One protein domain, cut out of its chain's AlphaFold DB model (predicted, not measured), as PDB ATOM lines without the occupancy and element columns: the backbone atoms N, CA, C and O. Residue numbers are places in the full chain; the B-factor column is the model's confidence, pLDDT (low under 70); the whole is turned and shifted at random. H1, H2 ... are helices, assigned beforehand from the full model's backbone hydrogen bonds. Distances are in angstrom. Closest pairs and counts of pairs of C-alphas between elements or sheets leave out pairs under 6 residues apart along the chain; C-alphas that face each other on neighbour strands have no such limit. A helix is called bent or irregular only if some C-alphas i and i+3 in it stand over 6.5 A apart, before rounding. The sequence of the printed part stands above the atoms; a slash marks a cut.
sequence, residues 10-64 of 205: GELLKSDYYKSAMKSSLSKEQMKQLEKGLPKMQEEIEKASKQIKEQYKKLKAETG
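Overview. This is residues 10 to 64 of the 205 residues of an uncharacterized protein of bacterium (Candidatus Moisslbacteria) CG_4_10_14_0_2_um_filter_36_61 (UniProt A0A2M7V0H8). One long helix, H3, bent near its start, makes the length of the domain, and two short helices, H1 and H2, fold back beside its first part as in a hook. The hook is loose, with few contacts, and the far stretch of H3 with the last residue, residues 50 to 64, sticks out free. The printed part has 55 residues with three named helices, in the order H1, H2, H3, and no named strand; the class is all helix. It is extended, with a radius of gyration of the C-alphas of 16.0 A, and a rod in outline, spanning 49 by 19 by 13 A.

Arrangement. H3, residues 28 to 63, was assigned as one helix by its hydrogen bonds but is bent: C-alphas 36 and 39 are 6.9 A apart. Its arms, H3a, residues 28 to 36, and H3b, residues 39 to 63, stand at a steep tilt of 52 degrees. H1, residues 10 to 14, touches H3b at residues 42 to 46 alone; their closest C-alphas, those of Gly 10 and Gln 42, are 6.3 A apart. H2, residues 16 to 25, is close to H3a but not clearly touching, their closest C-alphas, of Lys 23 and Met 31, being 6.9 A apart; they run opposite ways at a steep tilt of 39 degrees. H1 and H2 are close but not clearly touching, with the closest C-alphas, of Leu 12 and Tyr 18, 6.5 A apart. H1 and H3a are apart, as are H2 and H3b. In H1, H2, H3a and H3b every O i to N i+4 pair is within hydrogen-bond range.

Along the chain. H3b measures 35.5 A from first to last C-alpha and ends at C-alpha 63 (142.933, 105.972, 112.250). H3a measures 12.5 A and begins at C-alpha 28 (139.225, 140.377, 77.465). H2 measures 14.3 A. H1 measures 6.5 A and begins at C-alpha 10 (142.347, 131.257, 97.978).

Size, cuts and confidence. The two C-alphas farthest apart, those of Lys 28 and Glu 62, are 49.3 A apart. The printed part has no cut, and the links H1 to H2 and H2 to H3 are tight. The mean pLDDT of the printed part is 79.1, and residue 10 alone is under 70.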
ATOM      1  N   GLY A  10     143.077 129.988  97.888       69.19
ATOM      2  CA  GLY A  10     142.347 131.257  97.978       69.19
ATOM      3  C   GLY A  10     143.268 132.478  97.900       69.19
ATOM      4  O   GLY A  10     142.949 133.453  97.222       69.19
ATOM      5  N   GLU A  11     144.438 132.411  98.538       72.81
ATOM      6  CA  GLU A  11     145.491 133.426  98.425       72.81
ATOM      7  C   GLU A  11     146.109 133.450  97.021       72.81
ATOM      8  O   GLU A  11     146.372 134.531  96.494       72.81
ATOM      9  N   LEU A  12     146.266 132.286  96.373       73.69
ATOM     10  CA  LEU A  12     146.759 132.203  94.993       73.69
ATOM     11  C   LEU A  12     145.843 132.966  94.036       73.69
ATOM     12  O   LEU A  12     146.320 133.805  93.276       73.69
ATOM     13  N   LEU A  13     144.532 132.729  94.129       70.56
ATOM     14  CA  LEU A  13     143.522 133.387  93.295       70.56
ATOM     15  C   LEU A  13     143.459 134.907  93.510       70.56
ATOM     16  O   LEU A  13     142.990 135.636  92.635       70.56
ATOM     17  N   LYS A  14     143.918 135.391  94.668       73.00
ATOM     18  CA  LYS A  14     143.986 136.822  95.000       73.00
ATOM     19  C   LYS A  14     145.327 137.457  94.631       73.00
ATOM     20  O   LYS A  14     145.390 138.683  94.563       73.00
ATOM     21  N   SER A  15     146.358 136.650  94.374       77.94
ATOM     22  CA  SER A  15     147.712 137.128  94.099       77.94
ATOM     23  C   SER A  15     147.804 137.909  92.788       77.94
ATOM     24  O   SER A  15     147.201 137.548  91.772       77.94
ATOM     25  N   ASP A  16     148.623 138.960  92.796       75.88
ATOM     26  CA  ASP A  16     148.901 139.754  91.597       75.88
ATOM     27  C   ASP A  16     149.606 138.925  90.521       75.88
ATOM     28  O   ASP A  16     149.363 139.119  89.333       75.88
ATOM     29  N   TYR A  17     150.386 137.922  90.937       71.62
ATOM     30  CA  TYR A  17     150.984 136.932  90.046       71.62
ATOM     31  C   TYR A  17     149.924 136.176  89.234       71.62
ATOM     32  O   TYR A  17     149.993 136.149  88.006       71.62
ATOM     33  N   TYR A  18     148.910 135.610  89.896       73.81
ATOM     34  CA  TYR A  18     147.839 134.877  89.217       73.81
ATOM     35  C   TYR A  18     147.037 135.785  88.279       73.81
ATOM     36  O   TYR A  18     146.773 135.420  87.135       73.81
ATOM     37  N   LYS A  19     146.706 137.003  88.726       74.06
ATOM     38  CA  LYS A  19     145.997 137.984  87.892       74.06
ATOM     39  C   LYS A  19     146.813 138.387  86.664       74.06
ATOM     40  O   LYS A  19     146.250 138.495  85.578       74.06
ATOM     41  N   SER A  20     148.120 138.594  86.823       77.38
ATOM     42  CA  SER A  20     149.024 138.932  85.723       77.38
ATOM     43  C   SER A  20     149.154 137.779  84.725       77.38
ATOM     44  O   SER A  20     149.014 138.000  83.526       77.38
ATOM     45  N   ALA A  21     149.356 136.551  85.213       76.31
ATOM     46  CA  ALA A  21     149.480 135.358  84.378       76.31
ATOM     47  C   ALA A  21     148.183 135.037  83.613       76.31
ATOM     48  O   ALA A  21     148.219 134.641  82.450       76.31
ATOM     49  N   MET A  22     147.018 135.243  84.231       77.56
ATOM     50  CA  MET A  22     145.736 135.044  83.551       77.56
ATOM     51  C   MET A  22     145.465 136.131  82.506       77.56
ATOM     52  O   MET A  22     145.023 135.812  81.404       77.56
ATOM     53  N   LYS A  23     145.811 137.396  82.791       75.44
ATOM     54  CA  LYS A  23     145.678 138.504  81.827       75.44
ATOM     55  C   LYS A  23     146.529 138.325  80.569       75.44
ATOM     56  O   LYS A  23     146.110 138.781  79.513       75.44
ATOM     57  N   SER A  24     147.694 137.684  80.665       77.38
ATOM     58  CA  SER A  24     148.526 137.385  79.491       77.38
ATOM     59  C   SER A  24     148.024 136.191  78.672       77.38
ATOM     60  O   SER A  24     148.451 136.026  77.536       77.38
ATOM     61  N   SER A  25     147.145 135.359  79.239       75.81
ATOM     62  CA  SER A  25     146.760 134.059  78.666       75.81
ATOM     63  C   SER A  25     145.321 134.012  78.142       75.81
ATOM     64  O   SER A  25     144.966 133.091  77.413       75.81
ATOM     65  N   LEU A  26     144.475 134.970  78.530       81.56
ATOM     66  CA  LEU A  26     143.039 134.975  78.244       81.56
ATOM     67  C   LEU A  26     142.619 136.245  77.496       81.56
ATOM     68  O   LEU A  26     143.145 137.333  77.733       81.56
ATOM     69  N   SER A  27     141.617 136.117  76.623       84.56
ATOM     70  CA  SER A  27     140.976 137.270  75.970       84.56
ATOM     71  C   SER A  27     140.233 138.163  76.978       84.56
ATOM     72  O   SER A  27     139.886 137.734  78.084       84.56
ATOM     73  N   LYS A  28     139.943 139.417  76.601       81.31
ATOM     74  CA  LYS A  28     139.225 140.377  77.465       81.31
ATOM     75  C   LYS A  28     137.842 139.862  77.883       81.31
ATOM     76  O   LYS A  28     137.460 140.028  79.044       81.31
ATOM     77  N   GLU A  29     137.110 139.213  76.977       82.62
ATOM     78  CA  GLU A  29     135.820 138.581  77.269       82.62
ATOM     79  C   GLU A  29     135.955 137.429  78.276       82.62
ATOM     80  O   GLU A  29     135.196 137.374  79.247       82.62
ATOM     81  N   GLN A  30     136.946 136.548  78.097       80.44
ATOM     82  CA  GLN A  30     137.207 135.434  79.018       80.44
ATOM     83  C   GLN A  30     137.633 135.929  80.404       80.44
ATOM     84  O   GLN A  30     137.171 135.392  81.409       80.44
ATOM     85  N   MET A  31     138.439 136.994  80.476       79.94
ATOM     86  CA  MET A  31     138.801 137.624  81.748       79.94
ATOM     87  C   MET A  31     137.585 138.206  82.469       79.94
ATOM     88  O   MET A  31     137.433 137.977  83.665       79.94
ATOM     89  N   LYS A  32     136.671 138.885  81.762       81.94
ATOM     90  CA  LYS A  32     135.425 139.393  82.368       81.94
ATOM     91  C   LYS A  32     134.527 138.274  82.896       81.94
ATOM     92  O   LYS A  32     133.914 138.430  83.953       81.94
ATOM     93  N   GLN A  33     134.410 137.162  82.169       82.75
ATOM     94  CA  GLN A  33     133.641 136.003  82.634       82.75
ATOM     95  C   GLN A  33     134.300 135.345  83.851       82.75
ATOM     96  O   GLN A  33     133.611 135.029  84.823       82.75
ATOM     97  N   LEU A  34     135.628 135.209  83.834       79.19
ATOM     98  CA  LEU A  34     136.402 134.675  84.948       79.19
ATOM     99  C   LEU A  34     136.272 135.556  86.198       79.19
ATOM    100  O   LEU A  34     136.016 135.029  87.273       79.19
ATOM    101  N   GLU A  35     136.381 136.881  86.068       81.19
ATOM    102  CA  GLU A  35     136.214 137.831  87.180       81.19
ATOM    103  C   GLU A  35     134.809 137.771  87.793       81.19
ATOM    104  O   GLU A  35     134.670 137.862  89.011       81.19
ATOM    105  N   LYS A  36     133.770 137.541  86.976       85.19
ATOM    106  CA  LYS A  36     132.401 137.315  87.469       85.19
ATOM    107  C   LYS A  36     132.235 135.967  88.178       85.19
ATOM    108  O   LYS A  36     131.480 135.886  89.143       85.19
ATOM    109  N   GLY A  37     132.909 134.918  87.707       81.12
ATOM    110  CA  GLY A  37     132.841 133.570  88.288       81.12
ATOM    111  C   GLY A  37     133.750 133.356  89.503       81.12
ATOM    112  O   GLY A  37     133.475 132.489  90.335       81.12
ATOM    113  N   LEU A  38     134.810 134.161  89.638       79.56
ATOM    114  CA  LEU A  38     135.841 134.018  90.668       79.56
ATOM    115  C   LEU A  38     135.285 134.023  92.101       79.56
ATOM    116  O   LEU A  38     135.706 133.164  92.873       79.56
ATOM    117  N   PRO A  39     134.356 134.927  92.486       83.88
ATOM    118  CA  PRO A  39     133.823 134.963  93.848       83.88
ATOM    119  C   PRO A  39     133.097 133.669  94.223       83.88
ATOM    120  O   PRO A  39     133.336 133.114  95.293       83.88
ATOM    121  N   LYS A  40     132.276 133.138  93.309       83.62
ATOM    122  CA  LYS A  40     131.559 131.875  93.516       83.62
ATOM    123  C   LYS A  40     132.534 130.702  93.637       83.62
ATOM    124  O   LYS A  40     132.410 129.885  94.543       83.62
ATOM    125  N   MET A  41     133.547 130.668  92.773       75.44
ATOM    126  CA  MET A  41     134.591 129.645  92.813       75.44
ATOM    127  C   MET A  41     135.405 129.707  94.116       75.44
ATOM    128  O   MET A  41     135.718 128.673  94.698       75.44
ATOM    129  N   GLN A  42     135.718 130.908  94.613       77.50
ATOM    130  CA  GLN A  42     136.387 131.093  95.905       77.50
ATOM    131  C   GLN A  42     135.538 130.563  97.064       77.50
ATOM    132  O   GLN A  42     136.061 129.857  97.925       77.50
ATOM    133  N   GLU A  43     134.239 130.860  97.069       84.31
ATOM    134  CA  GLU A  43     133.323 130.388  98.107       84.31
ATOM    135  C   GLU A  43     133.201 128.853  98.110       84.31
ATOM    136  O   GLU A  43     133.240 128.219  99.168       84.31
ATOM    137  N   GLU A  44     133.117 128.237  96.928       81.81
ATOM    138  CA  GLU A  44     133.104 126.778  96.776       81.81
ATOM    139  C   GLU A  44     134.423 126.143  97.240       81.81
ATOM    140  O   GLU A  44     134.401 125.149  97.970       81.81
ATOM    141  N   ILE A  45     135.570 126.749  96.912       76.88
ATOM    142  CA  ILE A  45     136.891 126.307  97.386       76.88
ATOM    143  C   ILE A  45     136.990 126.408  98.913       76.88
ATOM    144  O   ILE A  45     137.511 125.493  99.556       76.88
ATOM    145  N   GLU A  46     136.491 127.483  99.524       81.50
ATOM    146  CA  GLU A  46     136.486 127.629 100.983       81.50
ATOM    147  C   GLU A  46     135.581 126.596 101.662       81.50
ATOM    148  O   GLU A  46     135.985 125.989 102.662       81.50
ATOM    149  N   LYS A  47     134.385 126.350 101.110       85.31
ATOM    150  CA  LYS A  47     133.464 125.305 101.587       85.31
ATOM    151  C   LYS A  47     134.105 123.921 101.493       85.31
ATOM    152  O   LYS A  47     134.148 123.208 102.499       85.31
ATOM    153  N   ALA A  48     134.679 123.581 100.342       75.81
ATOM    154  CA  ALA A  48     135.397 122.326 100.144       75.81
ATOM    155  C   ALA A  48     136.591 122.205 101.105       75.81
ATOM    156  O   ALA A  48     136.779 121.169 101.740       75.81
ATOM    157  N   SER A  49     137.364 123.279 101.301       74.44
ATOM    158  CA  SER A  49     138.495 123.292 102.237       74.44
ATOM    159  C   SER A  49     138.058 123.027 103.681       74.44
ATOM    160  O   SER A  49     138.720 122.268 104.394       74.44
ATOM    161  N   LYS A  50     136.936 123.613 104.123       82.50
ATOM    162  CA  LYS A  50     136.364 123.352 105.456       82.50
ATOM    163  C   LYS A  50     135.939 121.891 105.603       82.50
ATOM    164  O   LYS A  50     136.354 121.247 106.565       82.50
ATOM    165  N   GLN A  51     135.207 121.354 104.628       81.31
ATOM    166  CA  GLN A  51     134.775 119.951 104.630       81.31
ATOM    167  C   GLN A  51     135.964 118.985 104.667       81.31
ATOM    168  O   GLN A  51     135.983 118.069 105.487       81.31
ATOM    169  N   ILE A  52     136.994 119.226 103.851       78.56
ATOM    170  CA  ILE A  52     138.215 118.409 103.831       78.56
ATOM    171  C   ILE A  52     138.926 118.461 105.188       78.56
ATOM    172  O   ILE A  52     139.363 117.428 105.693       78.56
ATOM    173  N   LYS A  53     139.021 119.638 105.823       79.12
ATOM    174  CA  LYS A  53     139.625 119.769 107.162       79.12
ATOM    175  C   LYS A  53     138.849 118.991 108.223       79.12
ATOM    176  O   LYS A  53     139.466 118.380 109.094       79.12
ATOM    177  N   GLU A  54     137.522 119.011 108.174       84.44
ATOM    178  CA  GLU A  54     136.681 118.253 109.105       84.44
ATOM    179  C   GLU A  54     136.780 116.746 108.876       84.44
ATOM    180  O   GLU A  54     136.986 115.997 109.833       84.44
ATOM    181  N   GLN A  55     136.709 116.301 107.619       79.75
ATOM    182  CA  GLN A  55     136.921 114.900 107.254       79.75
ATOM    183  C   GLN A  55     138.308 114.426 107.685       79.75
ATOM    184  O   GLN A  55     138.434 113.347 108.258       79.75
ATOM    185  N   TYR A  56     139.337 115.258 107.508       77.69
ATOM    186  CA  TYR A  56     140.677 114.944 107.978       77.69
ATOM    187  C   TYR A  56     140.743 114.819 109.504       77.69
ATOM    188  O   TYR A  56     141.340 113.870 110.008       77.69
ATOM    189  N   LYS A  57     140.122 115.736 110.258       83.25
ATOM    190  CA  LYS A  57     140.067 115.636 111.727       83.25
ATOM    191  C   LYS A  57     139.417 114.327 112.177       83.25
ATOM    192  O   LYS A  57     139.961 113.679 113.069       83.25
ATOM    193  N   LYS A  58     138.306 113.931 111.544       83.88
ATOM    194  CA  LYS A  58     137.625 112.654 111.815       83.88
ATOM    195  C   LYS A  58     138.522 111.463 111.484       83.88
ATOM    196  O   LYS A  58     138.818 110.668 112.368       83.88
ATOM    197  N   LEU A  59     139.071 111.419 110.267       77.69
ATOM    198  CA  LEU A  59     139.977 110.356 109.824       77.69
ATOM    199  C   LEU A  59     141.190 110.221 110.754       77.69
ATOM    200  O   LEU A  59     141.576 109.116 111.124       77.69
ATOM    201  N   LYS A  60     141.795 111.344 111.158       83.00
ATOM    202  CA  LYS A  60     142.924 111.369 112.092       83.00
ATOM    203  C   LYS A  60     142.537 110.825 113.466       83.00
ATOM    204  O   LYS A  60     143.331 110.093 114.046       83.00
ATOM    205  N   ALA A  61     141.359 111.179 113.979       83.44
ATOM    206  CA  ALA A  61     140.870 110.673 115.258       83.44
ATOM    207  C   ALA A  61     140.597 109.159 115.211       83.44
ATOM    208  O   ALA A  61     140.935 108.455 116.156       83.44
ATOM    209  N   GLU A  62     140.053 108.658 114.100       82.19
ATOM    210  CA  GLU A  62     139.701 107.242 113.926       82.19
ATOM    211  C   GLU A  62     140.913 106.345 113.634       82.19
ATOM    212  O   GLU A  62     141.004 105.230 114.141       82.19
ATOM    213  N   THR A  63     141.853 106.814 112.810       78.75
ATOM    214  CA  THR A  63     142.933 105.972 112.250       78.75
ATOM    215  C   THR A  63     144.333 106.357 112.717       78.75
ATOM    216  O   THR A  63     145.308 105.666 112.411       78.75
ATOM    217  N   GLY A  64     144.476 107.493 113.406       83.19
ATOM    218  CA  GLY A  64     145.780 108.080 113.706       83.19
ATOM    219  C   GLY A  64     146.516 108.611 112.470       83.19
ATOM    220  O   GLY A  64     147.721 108.846 112.553       83.19
TER     221      GLY A  64